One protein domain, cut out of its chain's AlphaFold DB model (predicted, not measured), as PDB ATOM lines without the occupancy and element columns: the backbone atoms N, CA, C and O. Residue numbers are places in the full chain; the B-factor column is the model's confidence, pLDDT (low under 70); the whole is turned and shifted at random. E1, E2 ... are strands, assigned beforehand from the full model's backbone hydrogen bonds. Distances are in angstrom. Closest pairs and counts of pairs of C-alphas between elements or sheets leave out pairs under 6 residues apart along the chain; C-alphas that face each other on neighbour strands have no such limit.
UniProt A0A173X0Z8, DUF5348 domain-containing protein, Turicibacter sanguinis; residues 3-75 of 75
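This is residues 3 to 75 of the 75 residues of the protein "DUF5348 domain-containing protein" of Turicibacter sanguinis (UniProt A0A173X0Z8). Two antiparallel sheets form a small sandwich, partly face to face, with the strands of one crossing those of the other at 43 degrees: a three-stranded sheet E1 E2 E3 and a larger, strongly twisted five-stranded sheet. The chain passes from the first sheet to the second at the link E3 to E4, and E5, the longest strand, bends within the larger sheet. The printed part has 73 residues, with no named helix and eight named strands, E1 to E8 in order; the larger sheet runs E7 E6 E5 E4 E8, and the class is all strand. The whole is compact, with a radius of gyration of the C-alphas of 11.5 A, and spans 32 by 29 by 20 A.

E1, residues 3 to 7, and E2, residues 12 to 17, form a hairpin, with N 5 and O 14 within hydrogen-bond range at 2.9 A. E2 forms another hairpin with E3, residues 20 to 24, where N 15 and O 23 are 2.8 A apart. These strands make a meander, each the antiparallel neighbour of the one before. A second meander holds E4, residues 30 to 34, E5, residues 41 to 49, E6, residues 53 to 58, and E7, residues 63 to 65. Across E4 and E5, N 42 and O 33 are 2.8 A apart; across E5 and E6, N 47 and O 55 are 2.8 A apart; across E6 and E7, N 56 and O 64 are 2.8 A apart. E5 bends by 58 degrees at residue 44. E8, residues 71 to 74, is the antiparallel neighbour of E4, with N 32 and O 73 at 2.8 A. E7 and E8 are the edge strands of this sheet. Between the sheets, the closest C-alphas of E1 and E8 are those of Thr 3 and Leu 71, 4.8 A apart. E2 and E8 are near each other, with 7 pairs of C-alphas within 10 A. E3 and E7 are apart.

E1 begins at C-alpha 3, at (-43.458, 36.020, -40.110), and is 12.6 A long from first to last C-alpha. E2 measures 16.7 A, E3 12.2 A and E4 13.2 A. E5 measures 22.9 A and ends at C-alpha 49, at (-58.921, 43.526, -52.510). E6 measures 16.6 A, E7 6.9 A and E8 10.5 A, ending at C-alpha 74, at (-40.530, 33.872, -50.345).

The C-alphas of Ser 19 and Glu 60 are the two farthest apart, at 32.7 A. The printed part has no cut and no long link; the link E4 to E5 is short, and the others are tight. The mean pLDDT of the printed part is 93.3, and residue 38 alone is under 70.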
ATOM      1  N   THR A   3     -42.218  35.667 -40.804       97.44
ATOM      2  CA  THR A   3     -43.458  36.020 -40.110       97.44
ATOM      3  C   THR A   3     -44.015  37.300 -40.710       97.44
ATOM      4  O   THR A   3     -43.283  38.281 -40.863       97.44
ATOM      5  N   LEU A   4     -45.305  37.300 -41.032       97.38
ATOM      6  CA  LEU A   4     -45.993  38.466 -41.573       97.38
ATOM      7  C   LEU A   4     -46.409  39.426 -40.457       97.38
ATOM      8  O   LEU A   4     -46.964  39.015 -39.434       97.38
ATOM      9  N   LYS A   5     -46.165  40.720 -40.667       98.06
ATOM     10  CA  LYS A   5     -46.639  41.803 -39.802       98.06
ATOM     11  C   LYS A   5     -47.197  42.936 -40.652       98.06
ATOM     12  O   LYS A   5     -46.522  43.442 -41.540       98.06
ATOM     13  N   TYR A   6     -48.421  43.345 -40.369       97.31
ATOM     14  CA  TYR A   6     -49.073  44.476 -40.999       97.31
ATOM     15  C   TYR A   6     -48.426  45.776 -40.530       97.31
ATOM     16  O   TYR A   6     -48.332  46.052 -39.331       97.31
ATOM     17  N   ASN A   7     -48.005  46.582 -41.491       96.62
ATOM     18  CA  ASN A   7     -47.420  47.887 -41.287       96.62
ATOM     19  C   ASN A   7     -48.481  48.963 -41.566       96.62
ATOM     20  O   ASN A   7     -48.847  49.183 -42.724       96.62
ATOM     21  N   PRO A   8     -48.981  49.666 -40.532       95.00
ATOM     22  CA  PRO A   8     -50.041  50.655 -40.704       95.00
ATOM     23  C   PRO A   8     -49.583  51.907 -41.460       95.00
ATOM     24  O   PRO A   8     -50.428  52.621 -41.991       95.00
ATOM     25  N   ALA A   9     -48.275  52.183 -41.537       96.19
ATOM     26  CA  ALA A   9     -47.756  53.344 -42.256       96.19
ATOM     27  C   ALA A   9     -47.775  53.134 -43.778       96.19
ATOM     28  O   ALA A   9     -48.091  54.058 -44.522       96.19
ATOM     29  N   SER A  10     -47.451  51.923 -44.242       93.50
ATOM     30  CA  SER A  10     -47.496  51.561 -45.666       93.50
ATOM     31  C   SER A  10     -48.820  50.917 -46.085       93.50
ATOM     32  O   SER A  10     -49.073  50.790 -47.283       93.50
ATOM     33  N   MET A  11     -49.650  50.520 -45.114       94.31
ATOM     34  CA  MET A  11     -50.855  49.708 -45.296       94.31
ATOM     35  C   MET A  11     -50.567  48.391 -46.031       94.31
ATOM     36  O   MET A  11     -51.317  47.986 -46.914       94.31
ATOM     37  N   ARG A  12     -49.443  47.740 -45.711       96.25
ATOM     38  CA  ARG A  12     -48.968  46.499 -46.352       96.25
ATOM     39  C   ARG A  12     -48.500  45.493 -45.313       96.25
ATOM     40  O   ARG A  12     -48.290  45.845 -44.158       96.25
ATOM     41  N   TYR A  13     -48.315  44.249 -45.735       97.94
ATOM     42  CA  TYR A  13     -47.659  43.238 -44.910       97.94
ATOM     43  C   TYR A  13     -46.156  43.227 -45.162       97.94
ATOM     44  O   TYR A  13     -45.719  43.100 -46.298       97.94
ATOM     45  N   ASP A  14     -45.384  43.312 -44.089       98.25
ATOM     46  CA  ASP A  14     -43.937  43.163 -44.079       98.25
ATOM     47  C   ASP A  14     -43.564  41.752 -43.606       98.25
ATOM     48  O   ASP A  14     -44.176  41.192 -42.690       98.25
ATOM     49  N   CYS A  15     -42.540  41.171 -44.220       97.88
ATOM     50  CA  CYS A  15     -41.945  39.906 -43.818       97.88
ATOM     51  C   CYS A  15     -40.781  40.148 -42.861       97.88
ATOM     52  O   CYS A  15     -39.849  40.891 -43.173       97.88
ATOM     53  N   TYR A  16     -40.788  39.435 -41.738       98.25
ATOM     54  CA  TYR A  16     -39.716  39.456 -40.749       98.25
ATOM     55  C   TYR A  16     -39.102  38.074 -40.562       98.25
ATOM     56  O   TYR A  16     -39.806  37.068 -40.598       98.25
ATOM     57  N   LYS A  17     -37.803  38.010 -40.279       96.81
ATOM     58  CA  LYS A  17     -37.136  36.809 -39.764       96.81
ATOM     59  C   LYS A  17     -36.694  37.095 -38.331       96.81
ATOM     60  O   LYS A  17     -35.683  37.748 -38.103       96.81
ATOM     61  N   GLY A  18     -37.486  36.650 -37.356       93.94
ATOM     62  CA  GLY A  18     -37.314  37.092 -35.970       93.94
ATOM     63  C   GLY A  18     -37.600  38.594 -35.843       93.94
ATOM     64  O   GLY A  18     -38.726  39.030 -36.091       93.94
ATOM     65  N   SER A  19     -36.586  39.377 -35.473       94.56
ATOM     66  CA  SER A  19     -36.681  40.844 -35.376       94.56
ATOM     67  C   SER A  19     -36.263  41.570 -36.657       94.56
ATOM     68  O   SER A  19     -36.533  42.763 -36.785       94.56
ATOM     69  N   ASP A  20     -35.643  40.870 -37.606       97.56
ATOM     70  CA  ASP A  20     -35.080  41.485 -38.804       97.56
ATOM     71  C   ASP A  20     -36.155  41.660 -39.876       97.56
ATOM     72  O   ASP A  20     -36.809  40.693 -40.274       97.56
ATOM     73  N   TYR A  21     -36.332  42.893 -40.349       97.38
ATOM     74  CA  TYR A  21     -37.150  43.190 -41.524       97.38
ATOM     75  C   TYR A  21     -36.471  42.639 -42.783       97.38
ATOM     76  O   TYR A  21     -35.275  42.851 -42.984       97.38
ATOM     77  N   ILE A  22     -37.236  41.959 -43.639       97.94
ATOM     78  CA  ILE A  22     -36.733  41.351 -44.877       97.94
ATOM     79  C   ILE A  22     -37.253  42.095 -46.106       97.94
ATOM     80  O   ILE A  22     -36.465  42.527 -46.943       97.94
ATOM     81  N   THR A  23     -38.574  42.215 -46.243       97.38
ATOM     82  CA  THR A  23     -39.206  42.866 -47.397       97.38
ATOM     83  C   THR A  23     -40.668  43.203 -47.112       97.38
ATOM     84  O   THR A  23     -41.273  42.607 -46.223       97.38
ATOM     85  N   THR A  24     -41.250  44.097 -47.903       97.62
ATOM     86  CA  THR A  24     -42.691  44.361 -47.942       97.62
ATOM     87  C   THR A  24     -43.333  43.530 -49.050       97.62
ATOM     88  O   THR A  24     -42.849  43.511 -50.181       97.62
ATOM     89  N   LEU A  25     -44.449  42.870 -48.747       96.88
ATOM     90  CA  LEU A  25     -45.261  42.157 -49.727       96.88
ATOM     91  C   LEU A  25     -46.050  43.135 -50.603       96.88
ATOM     92  O   LEU A  25     -46.648  44.114 -50.137       96.88
ATOM     93  N   THR A  26     -46.093  42.836 -51.896       96.38
ATOM     94  CA  THR A  26     -46.885  43.559 -52.894       96.38
ATOM     95  C   THR A  26     -47.792  42.587 -53.640       96.38
ATOM     96  O   THR A  26     -47.563  41.380 -53.620       96.38
ATOM     97  N   CYS A  27     -48.811  43.100 -54.333       96.75
ATOM     98  CA  CYS A  27     -49.584  42.258 -55.246       96.75
ATOM     99  C   CYS A  27     -48.650  41.572 -56.256       96.75
ATOM    100  O   CYS A  27     -47.687  42.191 -56.726       96.75
ATOM    101  N   GLY A  28     -48.899  40.300 -56.550       96.56
ATOM    102  CA  GLY A  28     -48.057  39.457 -57.391       96.56
ATOM    103  C   GLY A  28     -46.803  38.885 -56.716       96.56
ATOM    104  O   GLY A  28     -46.103  38.099 -57.353       96.56
ATOM    105  N   THR A  29     -46.489  39.219 -55.454       97.31
ATOM    106  CA  THR A  29     -45.375  38.564 -54.743       97.31
ATOM    107  C   THR A  29     -45.666  37.072 -54.597       97.31
ATOM    108  O   THR A  29     -46.682  36.699 -54.012       97.31
ATOM    109  N   ARG A  30     -44.769  36.221 -55.114       97.12
ATOM    110  CA  ARG A  30     -44.837  34.767 -54.927       97.12
ATOM    111  C   ARG A  30     -44.465  34.410 -53.496       97.12
ATOM    112  O   ARG A  30     -43.474  34.907 -52.959       97.12
ATOM    113  N   PHE A  31     -45.285  33.575 -52.874       95.88
ATOM    114  CA  PHE A  31     -45.143  33.239 -51.467       95.88
ATOM    115  C   PHE A  31     -45.575  31.799 -51.220       95.88
ATOM    116  O   PHE A  31     -46.555  31.335 -51.797       95.88
ATOM    117  N   ASN A  32     -44.854  31.119 -50.339       95.50
ATOM    118  CA  ASN A  32     -45.213  29.804 -49.831       95.50
ATOM    119  C   ASN A  32     -45.777  29.996 -48.424       95.50
ATOM    120  O   ASN A  32     -45.012  30.247 -47.485       95.50
ATOM    121  N   LEU A  33     -47.100  29.934 -48.285       94.69
ATOM    122  CA  LEU A  33     -47.793  30.130 -47.013       94.69
ATOM    123  C   LEU A  33     -47.801  28.819 -46.221       94.69
ATOM    124  O   LEU A  33     -48.157  27.781 -46.768       94.69
ATOM    125  N   CYS A  34     -47.408  28.864 -44.951       93.81
ATOM    126  CA  CYS A  34     -47.545  27.733 -44.039       93.81
ATOM    127  C   CYS A  34     -48.996  27.677 -43.549       93.81
ATOM    128  O   CYS A  34     -49.459  28.631 -42.925       93.81
ATOM    129  N   CYS A  35     -49.704  26.587 -43.832       82.62
ATOM    130  CA  CYS A  35     -51.039  26.362 -43.289       82.62
ATOM    131  C   CYS A  35     -50.940  25.989 -41.807       82.62
ATOM    132  O   CYS A  35     -50.182  25.086 -41.454       82.62
ATOM    133  N   ASP A  36     -51.720  26.665 -40.961       75.56
ATOM    134  CA  ASP A  36     -51.654  26.518 -39.500       75.56
ATOM    135  C   ASP A  36     -51.999  25.096 -39.012       75.56
ATOM    136  O   ASP A  36     -51.528  24.684 -37.955       75.56
ATOM    137  N   ASP A  37     -52.787  24.340 -39.788       73.00
ATOM    138  CA  ASP A  37     -53.328  23.035 -39.382       73.00
ATOM    139  C   ASP A  37     -52.528  21.822 -39.886       73.00
ATOM    140  O   ASP A  37     -52.688  20.724 -39.350       73.00
ATOM    141  N   GLU A  38     -51.683  21.977 -40.912       68.44
ATOM    142  CA  GLU A  38     -51.103  20.821 -41.621       68.44
ATOM    143  C   GLU A  38     -49.569  20.810 -41.712       68.44
ATOM    144  O   GLU A  38     -49.017  19.867 -42.271       68.44
ATOM    145  N   ASP A  39     -48.846  21.806 -41.177       75.94
ATOM    146  CA  ASP A  39     -47.385  21.958 -41.379       75.94
ATOM    147  C   ASP A  39     -46.972  21.883 -42.877       75.94
ATOM    148  O   ASP A  39     -45.829  21.577 -43.232       75.94
ATOM    149  N   VAL A  40     -47.913  22.173 -43.783       86.69
ATOM    150  CA  VAL A  40     -47.729  22.167 -45.238       86.69
ATOM    151  C   VAL A  40     -47.536  23.596 -45.731       86.69
ATOM    152  O   VAL A  40     -48.215  24.528 -45.297       86.69
ATOM    153  N   PHE A  41     -46.621  23.758 -46.687       91.12
ATOM    154  CA  PHE A  41     -46.483  24.993 -47.445       91.12
ATOM    155  C   PHE A  41     -47.295  24.931 -48.731       91.12
ATOM    156  O   PHE A  41     -47.119  24.020 -49.539       91.12
ATOM    157  N   VAL A  42     -48.128  25.942 -48.943       93.25
ATOM    158  CA  VAL A  42     -48.904  26.120 -50.168       93.25
ATOM    159  C   VAL A  42     -48.286  27.250 -50.980       93.25
ATOM    160  O   VAL A  42     -48.158  28.374 -50.493       93.25
ATOM    161  N   GLU A  43     -47.910  26.959 -52.223       95.44
ATOM    162  CA  GLU A  43     -47.390  27.956 -53.161       95.44
ATOM    163  C   GLU A  43     -48.529  28.791 -53.759       95.44
ATOM    164  O   GLU A  43     -49.533  28.268 -54.256       95.44
ATOM    165  N   GLY A  44     -48.353  30.109 -53.764       95.88
ATOM    166  CA  GLY A  44     -49.307  31.030 -54.360       95.88
ATOM    167  C   GLY A  44     -48.753  32.437 -54.533       95.88
ATOM    168  O   GLY A  44     -47.541  32.653 -54.644       95.88
ATOM    169  N   SER A  45     -49.655  33.408 -54.601       96.75
ATOM    170  CA  SER A  45     -49.314  34.824 -54.673       96.75
ATOM    171  C   SER A  45     -50.106  35.653 -53.676       96.75
ATOM    172  O   SER A  45     -51.198  35.291 -53.237       96.75
ATOM    173  N   ILE A  46     -49.518  36.786 -53.313       97.44
ATOM    174  CA  ILE A  46     -50.168  37.819 -52.520       97.44
ATOM    175  C   ILE A  46     -50.939  38.741 -53.451       97.44
ATOM    176  O   ILE A  46     -50.396  39.206 -54.446       97.44
ATOM    177  N   GLU A  47     -52.175  39.052 -53.096       97.31
ATOM    178  CA  GLU A  47     -53.048  39.967 -53.819       97.31
ATOM    179  C   GLU A  47     -53.775  40.894 -52.840       97.31
ATOM    180  O   GLU A  47     -53.694  40.736 -51.620       97.31
ATOM    181  N   HIS A  48     -54.472  41.899 -53.369       96.19
ATOM    182  CA  HIS A  48     -55.177  42.886 -52.559       96.19
ATOM    183  C   HIS A  48     -56.566  43.180 -53.111       96.19
ATOM    184  O   HIS A  48     -56.726  43.570 -54.268       96.19
ATOM    185  N   HIS A  49     -57.567  43.073 -52.242       94.38
ATOM    186  CA  HIS A  49     -58.921  43.526 -52.510       94.38
ATOM    187  C   HIS A  49     -59.150  44.886 -51.846       94.38
ATOM    188  O   HIS A  49     -58.846  45.072 -50.671       94.38
ATOM    189  N   ASN A  50     -59.743  45.833 -52.569       90.56
ATOM    190  CA  ASN A  50     -59.969  47.203 -52.088       90.56
ATOM    191  C   ASN A  50     -60.821  47.303 -50.806       90.56
ATOM    192  O   ASN A  50     -60.665  48.270 -50.068       90.56
ATOM    193  N   VAL A  51     -61.704  46.333 -50.547       90.75
ATOM    194  CA  VAL A  51     -62.548  46.297 -49.334       90.75
ATOM    195  C   VAL A  51     -61.987  45.365 -48.259       90.75
ATOM    196  O   VAL A  51     -62.064  45.679 -47.077       90.75
ATOM    197  N   ASN A  52     -61.418  44.225 -48.659       89.88
ATOM    198  CA  ASN A  52     -61.101  43.138 -47.724       89.88
ATOM    199  C   ASN A  52     -59.613  43.099 -47.342       89.88
ATOM    200  O   ASN A  52     -59.230  42.360 -46.441       89.88
ATOM    201  N   GLY A  53     -58.772  43.894 -48.007       93.69
ATOM    202  CA  GLY A  53     -57.339  43.956 -47.755       93.69
ATOM    203  C   GLY A  53     -56.549  42.868 -48.478       93.69
ATOM    204  O   GLY A  53     -56.968  42.342 -49.514       93.69
ATOM    205  N   TYR A  54     -55.360  42.576 -47.950       96.88
ATOM    206  CA  TYR A  54     -54.437  41.608 -48.540       96.88
ATOM    207  C   TYR A  54     -54.879  40.169 -48.289       96.88
ATOM    208  O   TYR A  54     -55.270  39.805 -47.178       96.88
ATOM    209  N   TYR A  55     -54.743  39.341 -49.314       96.50
ATOM    210  CA  TYR A  55     -55.024  37.916 -49.258       96.50
ATOM    211  C   TYR A  55     -53.964  37.124 -50.017       96.50
ATOM    212  O   TYR A  55     -53.254  37.646 -50.875       96.50
ATOM    213  N   PHE A  56     -53.858  35.851 -49.669       96.38
ATOM    214  CA  PHE A  56     -53.103  34.847 -50.392       96.38
ATOM    215  C   PHE A  56     -54.051  34.063 -51.301       96.38
ATOM    216  O   PHE A  56     -55.159  33.721 -50.881       96.38
ATOM    217  N   ILE A  57     -53.612  33.766 -52.524       96.00
ATOM    218  CA  ILE A  57     -54.315  32.892 -53.464       96.00
ATOM    219  C   ILE A  57     -53.357  31.846 -54.035       96.00
ATOM    220  O   ILE A  57     -52.270  32.185 -54.506       96.00
ATOM    221  N   CYS A  58     -53.761  30.575 -54.017       93.31
ATOM    222  CA  CYS A  58     -53.021  29.498 -54.676       93.31
ATOM    223  C   CYS A  58     -53.660  29.094 -56.016       93.31
ATOM    224  O   CYS A  58     -54.766  29.511 -56.365       93.31
ATOM    225  N   HIS A  59     -52.953  28.253 -56.771       85.56
ATOM    226  CA  HIS A  59     -53.389  27.760 -58.081       85.56
ATOM    227  C   HIS A  59     -54.668  26.901 -58.036       85.56
ATOM    228  O   HIS A  59     -55.386  26.835 -59.029       85.56
ATOM    229  N   GLU A  60     -54.985  26.292 -56.891       83.88
ATOM    230  CA  GLU A  60     -56.210  25.506 -56.677       83.88
ATOM    231  C   GLU A  60     -57.422  26.377 -56.295       83.88
ATOM    232  O   GLU A  60     -58.505  25.865 -56.018       83.88
ATOM    233  N   GLY A  61     -57.262  27.705 -56.270       82.12
ATOM    234  CA  GLY A  61     -58.328  28.640 -55.907       82.12
ATOM    235  C   GLY A  61     -58.573  28.757 -54.401       82.12
ATOM    236  O   GLY A  61     -59.529  29.418 -53.997       82.12
ATOM    237  N   PHE A  62     -57.717  28.162 -53.564       83.12
ATOM    238  CA  PHE A  62     -57.713  28.438 -52.130       83.12
ATOM    239  C   PHE A  62     -57.349  29.906 -51.889       83.12
ATOM    240  O   PHE A  62     -56.346  30.401 -52.411       83.12
ATOM    241  N   VAL A  63     -58.175  30.588 -51.094       89.00
ATOM    242  CA  VAL A  63     -58.025  32.002 -50.741       89.00
ATOM    243  C   VAL A  63     -58.092  32.147 -49.229       89.00
ATOM    244  O   VAL A  63     -59.049  31.694 -48.602       89.00
ATOM    245  N   THR A  64     -57.112  32.838 -48.648       93.38
ATOM    246  CA  THR A  64     -57.131  33.214 -47.229       93.38
ATOM    247  C   THR A  64     -56.641  34.644 -47.034       93.38
ATOM    248  O   THR A  64     -55.711  35.091 -47.707       93.38
ATOM    249  N   TYR A  65     -57.279  35.391 -46.134       95.12
ATOM    250  CA  TYR A  65     -56.882  36.765 -45.829       95.12
ATOM    251  C   TYR A  65     -55.665  36.781 -44.920       95.12
ATOM    252  O   TYR A  65     -55.596  36.026 -43.953       95.12
ATOM    253  N   LEU A  66     -54.715  37.668 -45.215       95.56
ATOM    254  CA  LEU A  66     -53.500  37.770 -44.420       95.56
ATOM    255  C   LEU A  66     -53.811  38.368 -43.048       95.56
ATOM    256  O   LEU A  66     -54.586  39.321 -42.938       95.56
ATOM    257  N   TYR A  67     -53.143  37.852 -42.020       95.44
ATOM    258  CA  TYR A  67     -53.179  38.392 -40.664       95.44
ATOM    259  C   TYR A  67     -51.788  38.348 -40.007       95.44
ATOM    260  O   TYR A  67     -50.873  37.650 -40.455       95.44
ATOM    261  N   ASN A  68     -51.606  39.136 -38.942       96.50
ATOM    262  CA  ASN A  68     -50.338  39.215 -38.210       96.50
ATOM    263  C   ASN A  68     -49.964  37.873 -37.577       96.50
ATOM    264  O   ASN A  68     -50.735  37.334 -36.792       96.50
ATOM    265  N   GLY A  69     -48.744  37.404 -37.827       95.25
ATOM    266  CA  GLY A  69     -48.231  36.158 -37.257       95.25
ATOM    267  C   GLY A  69     -48.226  34.979 -38.223       95.25
ATOM    268  O   GLY A  69     -47.514  34.018 -37.947       95.25
ATOM    269  N   MET A  70     -48.911  35.082 -39.370       94.94
ATOM    270  CA  MET A  70     -48.821  34.078 -40.432       94.94
ATOM    271  C   MET A  70     -47.366  33.803 -40.816       94.94
ATOM    272  O   MET A  70     -46.525  34.713 -40.852       94.94
ATOM    273  N   LEU A  71     -47.086  32.542 -41.125       95.69
ATOM    274  CA  LEU A  71     -45.752  32.052 -41.424       95.69
ATOM    275  C   LEU A  71     -45.623  31.667 -42.896       95.69
ATOM    276  O   LEU A  71     -46.570  31.219 -43.532       95.69
ATOM    277  N   GLY A  72     -44.425  31.821 -43.449       95.00
ATOM    278  CA  GLY A  72     -44.153  31.359 -44.802       95.00
ATOM    279  C   GLY A  72     -42.728  31.604 -45.266       95.00
ATOM    280  O   GLY A  72     -41.822  31.891 -44.475       95.00
ATOM    281  N   THR A  73     -42.518  31.488 -46.571       96.19
ATOM    282  CA  THR A  73     -41.249  31.800 -47.234       96.19
ATOM    283  C   THR A  73     -41.496  32.503 -48.565       96.19
ATOM    284  O   THR A  73     -42.531  32.308 -49.197       96.19
ATOM    285  N   LEU A  74     -40.550  33.344 -48.981       94.56
ATOM    286  CA  LEU A  74     -40.530  33.872 -50.345       94.56
ATOM    287  C   LEU A  74     -40.135  32.738 -51.301       94.56
ATOM    288  O   LEU A  74     -39.265  31.937 -50.944       94.56
ATOM    289  N   SER A  75     -40.777  32.685 -52.471       87.19
ATOM    290  CA  SER A  75     -40.462  31.729 -53.542       87.19
ATOM    291  C   SER A  75     -39.623  32.351 -54.649       87.19
ATOM    292  O   SER A  75     -39.693  33.587 -54.830       87.19
TER     293      SER A  75